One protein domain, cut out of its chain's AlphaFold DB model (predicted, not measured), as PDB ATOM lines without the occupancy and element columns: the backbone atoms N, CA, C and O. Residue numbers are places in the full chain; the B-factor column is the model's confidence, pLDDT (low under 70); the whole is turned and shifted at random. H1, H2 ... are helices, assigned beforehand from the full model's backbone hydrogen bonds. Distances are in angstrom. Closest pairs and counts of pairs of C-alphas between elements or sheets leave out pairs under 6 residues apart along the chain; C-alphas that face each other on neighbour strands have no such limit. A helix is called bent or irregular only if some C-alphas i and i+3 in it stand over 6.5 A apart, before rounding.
ATOM      1  N   ALA A  21      50.897  21.927 -35.633       95.81
ATOM      2  CA  ALA A  21      52.320  21.707 -35.881       95.81
ATOM      3  C   ALA A  21      52.881  20.557 -35.030       95.81
ATOM      4  O   ALA A  21      53.671  19.763 -35.535       95.81
ATOM      5  N   PHE A  22      52.474  20.457 -33.761       96.62
ATOM      6  CA  PHE A  22      52.867  19.346 -32.898       96.62
ATOM      7  C   PHE A  22      52.309  18.013 -33.416       96.62
ATOM      8  O   PHE A  22      53.070  17.064 -33.568       96.62
ATOM      9  N   ASP A  23      51.028  17.981 -33.785       97.62
ATOM     10  CA  ASP A  23      50.349  16.835 -34.395       97.62
ATOM     11  C   ASP A  23      51.108  16.295 -35.612       97.62
ATOM     12  O   ASP A  23      51.446  15.112 -35.676       97.62
ATOM     13  N   ALA A  24      51.479  17.189 -36.533       97.81
ATOM     14  CA  ALA A  24      52.240  16.827 -37.720       97.81
ATOM     15  C   ALA A  24      53.622  16.236 -37.398       97.81
ATOM     16  O   ALA A  24      54.111  15.404 -38.160       97.81
ATOM     17  N   VAL A  25      54.270  16.668 -36.309       97.44
ATOM     18  CA  VAL A  25      55.569  16.130 -35.869       97.44
ATOM     19  C   VAL A  25      55.401  14.757 -35.227       97.44
ATOM     20  O   VAL A  25      56.167  13.857 -35.560       97.44
ATOM     21  N   VAL A  26      54.404  14.570 -34.357       98.06
ATOM     22  CA  VAL A  26      54.124  13.280 -33.700       98.06
ATOM     23  C   VAL A  26      53.892  12.181 -34.740       98.06
ATOM     24  O   VAL A  26      54.498  11.118 -34.649       98.06
ATOM     25  N   HIS A  27      53.125  12.473 -35.792       98.31
ATOM     26  CA  HIS A  27      52.853  11.542 -36.895       98.31
ATOM     27  C   HIS A  27      54.067  11.213 -37.786       98.31
ATOM     28  O   HIS A  27      53.981  10.337 -38.644       98.31
ATOM     29  N   THR A  44      62.056  11.110 -22.575       98.38
ATOM     30  CA  THR A  44      62.059  10.606 -23.947       98.38
ATOM     31  C   THR A  44      61.038  11.342 -24.821       98.38
ATOM     32  O   THR A  44      60.246  12.161 -24.343       98.38
ATOM     33  N   ALA A  45      61.015  11.041 -26.121       98.31
ATOM     34  CA  ALA A  45      59.962  11.509 -27.019       98.31
ATOM     35  C   ALA A  45      58.561  11.075 -26.538       98.31
ATOM     36  O   ALA A  45      57.638  11.892 -26.558       98.31
ATOM     37  N   ALA A  46      58.408   9.847 -26.029       98.38
ATOM     38  CA  ALA A  46      57.148   9.375 -25.448       98.38
ATOM     39  C   ALA A  46      56.720  10.192 -24.216       98.38
ATOM     40  O   ALA A  46      55.536  10.506 -24.063       98.38
ATOM     41  N   ASP A  47      57.663  10.583 -23.354       98.38
ATOM     42  CA  ASP A  47      57.361  11.418 -22.185       98.38
ATOM     43  C   ASP A  47      56.831  12.797 -22.599       98.38
ATOM     44  O   ASP A  47      55.861  13.286 -22.017       98.38
ATOM     45  N   ILE A  48      57.436  13.406 -23.625       97.81
ATOM     46  CA  ILE A  48      56.994  14.696 -24.172       97.81
ATOM     47  C   ILE A  48      55.585  14.581 -24.748       97.81
ATOM     48  O   ILE A  48      54.729  15.397 -24.414       97.81
ATOM     49  N   VAL A  49      55.318  13.568 -25.577       98.25
ATOM     50  CA  VAL A  49      53.991  13.378 -26.179       98.25
ATOM     51  C   VAL A  49      52.928  13.150 -25.113       98.25
ATOM     52  O   VAL A  49      51.906  13.832 -25.122       98.25
ATOM     53  N   GLY A  50      53.198  12.274 -24.145       98.12
ATOM     54  CA  GLY A  50      52.287  12.015 -23.034       98.12
ATOM     55  C   GLY A  50      52.031  13.260 -22.180       98.12
ATOM     56  O   GLY A  50      50.896  13.529 -21.794       98.12
ATOM     57  N   HIS A  51      53.063  14.075 -21.937       97.31
ATOM     58  CA  HIS A  51      52.912  15.349 -21.237       97.31
ATOM     59  C   HIS A  51      52.039  16.337 -22.018       97.31
ATOM     60  O   HIS A  51      51.101  16.901 -21.457       97.31
ATOM     61  N   VAL A  52      52.310  16.544 -23.310       96.88
ATOM     62  CA  VAL A  52      51.533  17.483 -24.129       96.88
ATOM     63  C   VAL A  52      50.087  16.997 -24.269       96.88
ATOM     64  O   VAL A  52      49.171  17.795 -24.075       96.88
ATOM     65  N   ALA A  53      49.867  15.696 -24.481       97.88
ATOM     66  CA  ALA A  53      48.545  15.069 -24.472       97.88
ATOM     67  C   ALA A  53      47.797  15.308 -23.150       97.88
ATOM     68  O   ALA A  53      46.625  15.672 -23.161       97.88
ATOM     69  N   ALA A  54      48.473  15.203 -22.003       96.44
ATOM     70  CA  ALA A  54      47.884  15.563 -20.717       96.44
ATOM     71  C   ALA A  54      47.495  17.055 -20.669       96.44
ATOM     72  O   ALA A  54      46.388  17.404 -20.254       96.44
ATOM     73  N   THR A  55      48.350  17.961 -21.152       92.12
ATOM     74  CA  THR A  55      48.043  19.403 -21.125       92.12
ATOM     75  C   THR A  55      46.863  19.802 -22.012       92.12
ATOM     76  O   THR A  55      46.157  20.748 -21.659       92.12
ATOM     77  N   THR A  56      46.581  19.074 -23.102       93.19
ATOM     78  CA  THR A  56      45.389  19.332 -23.931       93.19
ATOM     79  C   THR A  56      44.084  19.006 -23.201       93.19
ATOM     80  O   THR A  56      43.037  19.554 -23.545       93.19
ATOM     81  N   GLN A  57      44.133  18.198 -22.137       94.62
ATOM     82  CA  GLN A  57      42.947  17.845 -21.353       94.62
ATOM     83  C   GLN A  57      42.540  18.933 -20.355       94.62
ATOM     84  O   GLN A  57      41.362  19.049 -20.029       94.62
ATOM     85  N   LEU A  58      43.467  19.781 -19.897       91.50
ATOM     86  CA  LEU A  58      43.163  20.870 -18.957       91.50
ATOM     87  C   LEU A  58      42.031  21.801 -19.439       91.50
ATOM     88  O   LEU A  58      41.069  21.992 -18.689       91.50
ATOM     89  N   PRO A  59      42.071  22.367 -20.664       88.75
ATOM     90  CA  PRO A  59      40.956  23.164 -21.167       88.75
ATOM     91  C   PRO A  59      39.673  22.341 -21.365       88.75
ATOM     92  O   PRO A  59      38.587  22.902 -21.237       88.75
ATOM     93  N   CYS A  60      39.770  21.031 -21.614       92.75
ATOM     94  CA  CYS A  60      38.608  20.145 -21.746       92.75
ATOM     95  C   CYS A  60      37.896  19.943 -20.406       92.75
ATOM     96  O   CYS A  60      36.678  20.104 -20.332       92.75
ATOM     97  N   PHE A  61      38.653  19.688 -19.332       93.81
ATOM     98  CA  PHE A  61      38.112  19.610 -17.975       93.81
ATOM     99  C   PHE A  61      37.381  20.886 -17.605       93.81
ATOM    100  O   PHE A  61      36.246  20.825 -17.134       93.81
ATOM    101  N   LEU A  62      38.005  22.035 -17.887       89.88
ATOM    102  CA  LEU A  62      37.347  23.317 -17.720       89.88
ATOM    103  C   LEU A  62      36.058  23.327 -18.527       89.88
ATOM    104  O   LEU A  62      35.019  23.329 -17.892       89.88
ATOM    105  N   ALA A  63      36.079  23.213 -19.855       90.31
ATOM    106  CA  ALA A  63      34.880  23.263 -20.700       90.31
ATOM    107  C   ALA A  63      33.722  22.357 -20.218       90.31
ATOM    108  O   ALA A  63      32.554  22.759 -20.228       90.31
ATOM    109  N   GLN A  64      34.041  21.164 -19.713       91.75
ATOM    110  CA  GLN A  64      33.087  20.175 -19.201       91.75
ATOM    111  C   GLN A  64      32.642  20.411 -17.746       91.75
ATOM    112  O   GLN A  64      31.848  19.643 -17.208       91.75
ATOM    113  N   ALA A  92      41.176  12.940  -9.304       93.44
ATOM    114  CA  ALA A  92      40.762  12.342 -10.574       93.44
ATOM    115  C   ALA A  92      41.400  13.035 -11.793       93.44
ATOM    116  O   ALA A  92      41.821  12.378 -12.748       93.44
ATOM    117  N   VAL A  93      41.516  14.369 -11.755       93.75
ATOM    118  CA  VAL A  93      42.218  15.127 -12.803       93.75
ATOM    119  C   VAL A  93      43.695  14.738 -12.825       93.75
ATOM    120  O   VAL A  93      44.222  14.418 -13.884       93.75
ATOM    121  N   MET A  94      44.358  14.695 -11.666       92.56
ATOM    122  CA  MET A  94      45.766  14.295 -11.573       92.56
ATOM    123  C   MET A  94      46.008  12.866 -12.054       92.56
ATOM    124  O   MET A  94      46.950  12.646 -12.806       92.56
ATOM    125  N   GLU A  95      45.164  11.917 -11.652       94.19
ATOM    126  CA  GLU A  95      45.234  10.522 -12.099       94.19
ATOM    127  C   GLU A  95      45.113  10.426 -13.620       94.19
ATOM    128  O   GLU A  95      45.905   9.733 -14.252       94.19
ATOM    129  N   THR A  96      44.197  11.189 -14.222       94.44
ATOM    130  CA  THR A  96      44.057  11.235 -15.684       94.44
ATOM    131  C   THR A  96      45.322  11.783 -16.349       94.44
ATOM    132  O   THR A  96      45.846  11.182 -17.283       94.44
ATOM    133  N   LEU A  97      45.846  12.913 -15.863       93.69
ATOM    134  CA  LEU A  97      47.025  13.563 -16.448       93.69
ATOM    135  C   LEU A  97      48.293  12.705 -16.316       93.69
ATOM    136  O   LEU A  97      49.091  12.642 -17.249       93.69
ATOM    137  N   ILE A  98      48.482  12.052 -15.166       94.25
ATOM    138  CA  ILE A  98      49.603  11.135 -14.928       94.25
ATOM    139  C   ILE A  98      49.455   9.889 -15.806       94.25
ATOM    140  O   ILE A  98      50.411   9.517 -16.487       94.25
ATOM    141  N   GLY A  99      48.255   9.305 -15.860       96.62
ATOM    142  CA  GLY A  99      47.980   8.093 -16.629       96.62
ATOM    143  C   GLY A  99      48.270   8.242 -18.122       96.62
ATOM    144  O   GLY A  99      48.861   7.347 -18.715       96.62
ATOM    145  N   LEU A 100      47.961   9.398 -18.726       97.56
ATOM    146  CA  LEU A 100      48.283   9.661 -20.139       97.56
ATOM    147  C   LEU A 100      49.792   9.618 -20.414       97.56
ATOM    148  O   LEU A 100      50.231   9.094 -21.439       97.56
ATOM    149  N   ARG A 101      50.608  10.140 -19.492       95.75
ATOM    150  CA  ARG A 101      52.068  10.063 -19.613       95.75
ATOM    151  C   ARG A 101      52.556   8.625 -19.465       95.75
ATOM    152  O   ARG A 101      53.395   8.195 -20.249       95.75
ATOM    153  N   GLU A 102      52.041   7.895 -18.482       97.25
ATOM    154  CA  GLU A 102      52.413   6.497 -18.239       97.25
ATOM    155  C   GLU A 102      52.059   5.594 -19.431       97.25
ATOM    156  O   GLU A 102      52.897   4.810 -19.874       97.25
ATOM    157  N   GLU A 103      50.867   5.751 -20.007       97.81
ATOM    158  CA  GLU A 103      50.411   4.996 -21.181       97.81
ATOM    159  C   GLU A 103      51.261   5.291 -22.425       97.81
ATOM    160  O   GLU A 103      51.599   4.377 -23.180       97.81
ATOM    161  N   SER A 104      51.662   6.554 -22.608       97.56
ATOM    162  CA  SER A 104      52.559   6.964 -23.693       97.56
ATOM    163  C   SER A 104      53.920   6.267 -23.587       97.56
ATOM    164  O   SER A 104      54.390   5.652 -24.544       97.56
ATOM    165  N   VAL A 105      54.526   6.292 -22.394       96.94
ATOM    166  CA  VAL A 105      55.827   5.654 -22.114       96.94
ATOM    167  C   VAL A 105      55.747   4.126 -22.191       96.94
ATOM    168  O   VAL A 105      56.732   3.475 -22.535       96.94
ATOM    169  N   ALA A 106      54.573   3.541 -21.945       97.06
ATOM    170  CA  ALA A 106      54.320   2.111 -22.117       97.06
ATOM    171  C   ALA A 106      54.236   1.657 -23.591       97.06
ATOM    172  O   ALA A 106      53.977   0.482 -23.847       97.06
ATOM    173  N   GLY A 107      54.471   2.560 -24.552       94.31
ATOM    174  CA  GLY A 107      54.556   2.249 -25.981       94.31
ATOM    175  C   GLY A 107      53.361   2.709 -26.817       94.31
ATOM    176  O   GLY A 107      53.311   2.389 -27.999       94.31
ATOM    177  N   ASN A 108      52.422   3.472 -26.246       95.88
ATOM    178  CA  ASN A 108      51.207   3.916 -26.944       95.88
ATOM    179  C   ASN A 108      51.215   5.422 -27.259       95.88
ATOM    180  O   ASN A 108      50.161   6.046 -27.322       95.88
ATOM    181  N   ALA A 109      52.393   6.032 -27.424       97.81
ATOM    182  CA  ALA A 109      52.538   7.486 -27.548       97.81
ATOM    183  C   ALA A 109      51.666   8.108 -28.655       97.81
ATOM    184  O   ALA A 109      50.964   9.088 -28.399       97.81
ATOM    185  N   LEU A 110      51.665   7.522 -29.858       98.25
ATOM    186  CA  LEU A 110      50.847   8.002 -30.976       98.25
ATOM    187  C   LEU A 110      49.343   7.864 -30.689       98.25
ATOM    188  O   LEU A 110      48.599   8.822 -30.862       98.25
ATOM    189  N   GLU A 111      48.896   6.716 -30.174       98.19
ATOM    190  CA  GLU A 111      47.477   6.498 -29.851       98.19
ATOM    191  C   GLU A 111      46.987   7.456 -28.754       98.19
ATOM    192  O   GLU A 111      45.907   8.045 -28.858       98.19
ATOM    193  N   VAL A 112      47.798   7.646 -27.707       98.38
ATOM    194  CA  VAL A 112      47.521   8.595 -26.624       98.38
ATOM    195  C   VAL A 112      47.378  10.007 -27.179       98.38
ATOM    196  O   VAL A 112      46.444  10.719 -26.791       98.38
ATOM    197  N   TRP A 113      48.271  10.412 -28.085       98.25
ATOM    198  CA  TRP A 113      48.197  11.708 -28.749       98.25
ATOM    199  C   TRP A 113      46.915  11.858 -29.566       98.25
ATOM    200  O   TRP A 113      46.147  12.782 -29.298       98.25
ATOM    201  N   ASP A 114      46.648  10.936 -30.489       98.19
ATOM    202  CA  ASP A 114      45.507  11.009 -31.405       98.19
ATOM    203  C   ASP A 114      44.187  11.096 -30.643       98.19
ATOM    204  O   ASP A 114      43.345  11.955 -30.918       98.19
ATOM    205  N   ARG A 115      44.027  10.255 -29.615       98.00
ATOM    206  CA  ARG A 115      42.839  10.252 -28.756       98.00
ATOM    207  C   ARG A 115      42.683  11.571 -28.002       98.00
ATOM    208  O   ARG A 115      41.586  12.129 -27.955       98.00
ATOM    209  N   SER A 116      43.771  12.085 -27.432       97.81
ATOM    210  CA  SER A 116      43.768  13.321 -26.637       97.81
ATOM    211  C   SER A 116      43.524  14.559 -27.498       97.81
ATOM    212  O   SER A 116      42.776  15.457 -27.102       97.81
ATOM    213  N   TYR A 117      44.131  14.608 -28.684       96.19
ATOM    214  CA  TYR A 117      43.988  15.701 -29.636       96.19
ATOM    215  C   TYR A 117      42.597  15.710 -30.276       96.19
ATOM    216  O   TYR A 117      41.960  16.765 -30.351       96.19
ATOM    217  N   ALA A 118      42.065  14.540 -30.650       95.50
ATOM    218  CA  ALA A 118      40.690  14.405 -31.118       95.50
ATOM    219  C   ALA A 118      39.680  14.841 -30.047       95.50
ATOM    220  O   ALA A 118      38.767  15.604 -30.358       95.50
ATOM    221  N   HIS A 119      39.872  14.424 -28.789       95.31
ATOM    222  CA  HIS A 119      39.009  14.842 -27.682       95.31
ATOM    223  C   HIS A 119      39.024  16.359 -27.478       95.31
ATOM    224  O   HIS A 119      37.968  16.979 -27.361       95.31
ATOM    225  N   MET A 120      40.210  16.971 -27.494       94.12
ATOM    226  CA  MET A 120      40.338  18.420 -27.368       94.12
ATOM    227  C   MET A 120      39.612  19.157 -28.493       94.12
ATOM    228  O   MET A 120      38.880  20.111 -28.229       94.12
ATOM    229  N   ASN A 121      39.785  18.716 -29.738       91.75
ATOM    230  CA  ASN A 121      39.103  19.328 -30.873       91.75
ATOM    231  C   ASN A 121      37.580  19.169 -30.777       91.75
ATOM    232  O   ASN A 121      36.865  20.132 -31.037       91.75
ATOM    233  N   ASP A 122      37.077  18.005 -30.362       91.81
ATOM    234  CA  ASP A 122      35.642  17.781 -30.154       91.81
ATOM    235  C   ASP A 122      35.076  18.749 -29.102       91.81
ATOM    236  O   ASP A 122      34.194  19.555 -29.402       91.81
ATOM    237  N   VAL A 123      35.675  18.775 -27.906       91.44
ATOM    238  CA  VAL A 123      35.202  19.592 -26.780       91.44
ATOM    239  C   VAL A 123      35.301  21.094 -27.060       91.44
ATOM    240  O   VAL A 123      34.404  21.849 -26.686       91.44
ATOM    241  N   LEU A 124      36.376  21.544 -27.716       87.75
ATOM    242  CA  LEU A 124      36.654  22.972 -27.924       87.75
ATOM    243  C   LEU A 124      36.143  23.529 -29.264       87.75
ATOM    244  O   LEU A 124      36.285  24.732 -29.511       87.75
ATOM    245  N   SER A 125      35.566  22.685 -30.128       85.06
ATOM    246  CA  SER A 125      34.906  23.114 -31.372       85.06
ATOM    247  C   SER A 125      33.465  23.595 -31.164       85.06
ATOM    248  O   SER A 125      32.913  24.271 -32.034       85.06
ATOM    249  N   GLY A 126      32.857  23.252 -30.024       78.81
ATOM    250  CA  GLY A 126      31.504  23.655 -29.651       78.81
ATOM    251  C   GLY A 126      31.425  25.012 -28.946       78.81
ATOM    252  O   GLY A 126      32.428  25.685 -28.711       78.81
TER     253      GLY A 126
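Overview. This is residues 21 to 27, 44 to 64 and 92 to 126 of the 138 residues of the protein "MDMPI_N domain-containing protein" of Acidimicrobiaceae bacterium (UniProt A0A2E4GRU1). One long helix, H3, is sharply bent into a narrow V, and the helix H2 runs along both arms between them, set off to one side of the V. The short helix H1 sits at the beginning of the second arm, H3b, near the corner of the V. The printed part has 63 residues with three named helices, H1, H2 and H3 in that order, and no named strand; its class is all helix, and the helix packing is mostly aligned. The whole is compact, with a radius of gyration of the C-alphas of 11.1 A, and flat in outline, spanning 32 by 28 by 13 A.

Along the chain. Find C-alpha 21 at (52.320, 21.707, -35.881); here H1 begins, residues 21 to 26. After the first cut, look for C-alpha 45 at (59.962, 11.509, -27.019), where H2 begins; it runs through residues 45 to 63, 28.4 A from first to last C-alpha. H2 is neither bent nor irregular, but only just: C-alphas 56 and 59 are 6.5 A apart. After the second cut comes H3, residues 92 to 125, assigned as one helix by its hydrogen bonds but bent: C-alphas 107 and 110 are 8.5 A apart. Its arms are H3a, residues 92 to 107, 23.0 A long, and H3b, residues 110 to 125, 22.0 A long, which ends with C-alpha 125 at (34.906, 23.114, -31.372).

Arrangement. Begin at H1, which only just touches H3b, with 3 pairs of C-alphas within 8 A, and meets it at residues 110 to 113 alone. Their closest C-alphas, those of Val 26 and Leu 110, are 6.8 A apart, and the two run opposite ways at a shallow tilt of 27 degrees. H1 is close to H2 but not clearly touching it, with the C-alphas of Val 26 and Val 49 closest at 7.5 A. H1 and H3a are apart. H2 touches H3a, closest at the C-alphas of Gly 50 and Arg 101, 3.9 A; they run opposite ways at a shallow tilt of 27 degrees. H2 also touches H3b, closest at the C-alphas of Ala 53 and Trp 113, 5.5 A; these run the same way at a shallow tilt of 22 degrees. H3a and H3b touch through residues 100 to 104 and 110 to 112 alone, with the C-alphas of Ser 104 and Val 112 closest at 6.1 A; they run opposite ways at a steep tilt of 38 degrees, only just past shallow. In H1 and H3b every O i to N i+4 pair is within hydrogen-bond range; in H2 11 of 15 are, and in H3a 10 of 12.

Size, cuts and confidence. Look to Thr 44 and Gly 126 for the two C-alphas farthest apart, 33.7 A. Residues 28 to 43 are not printed, and C-alphas 27 and 44 are 15.9 A apart across that cut; residues 65 to 91 are not printed either, with 14.0 A between C-alphas 64 and 92. The mean pLDDT of the printed part is 95.1, and no printed residue is under 70.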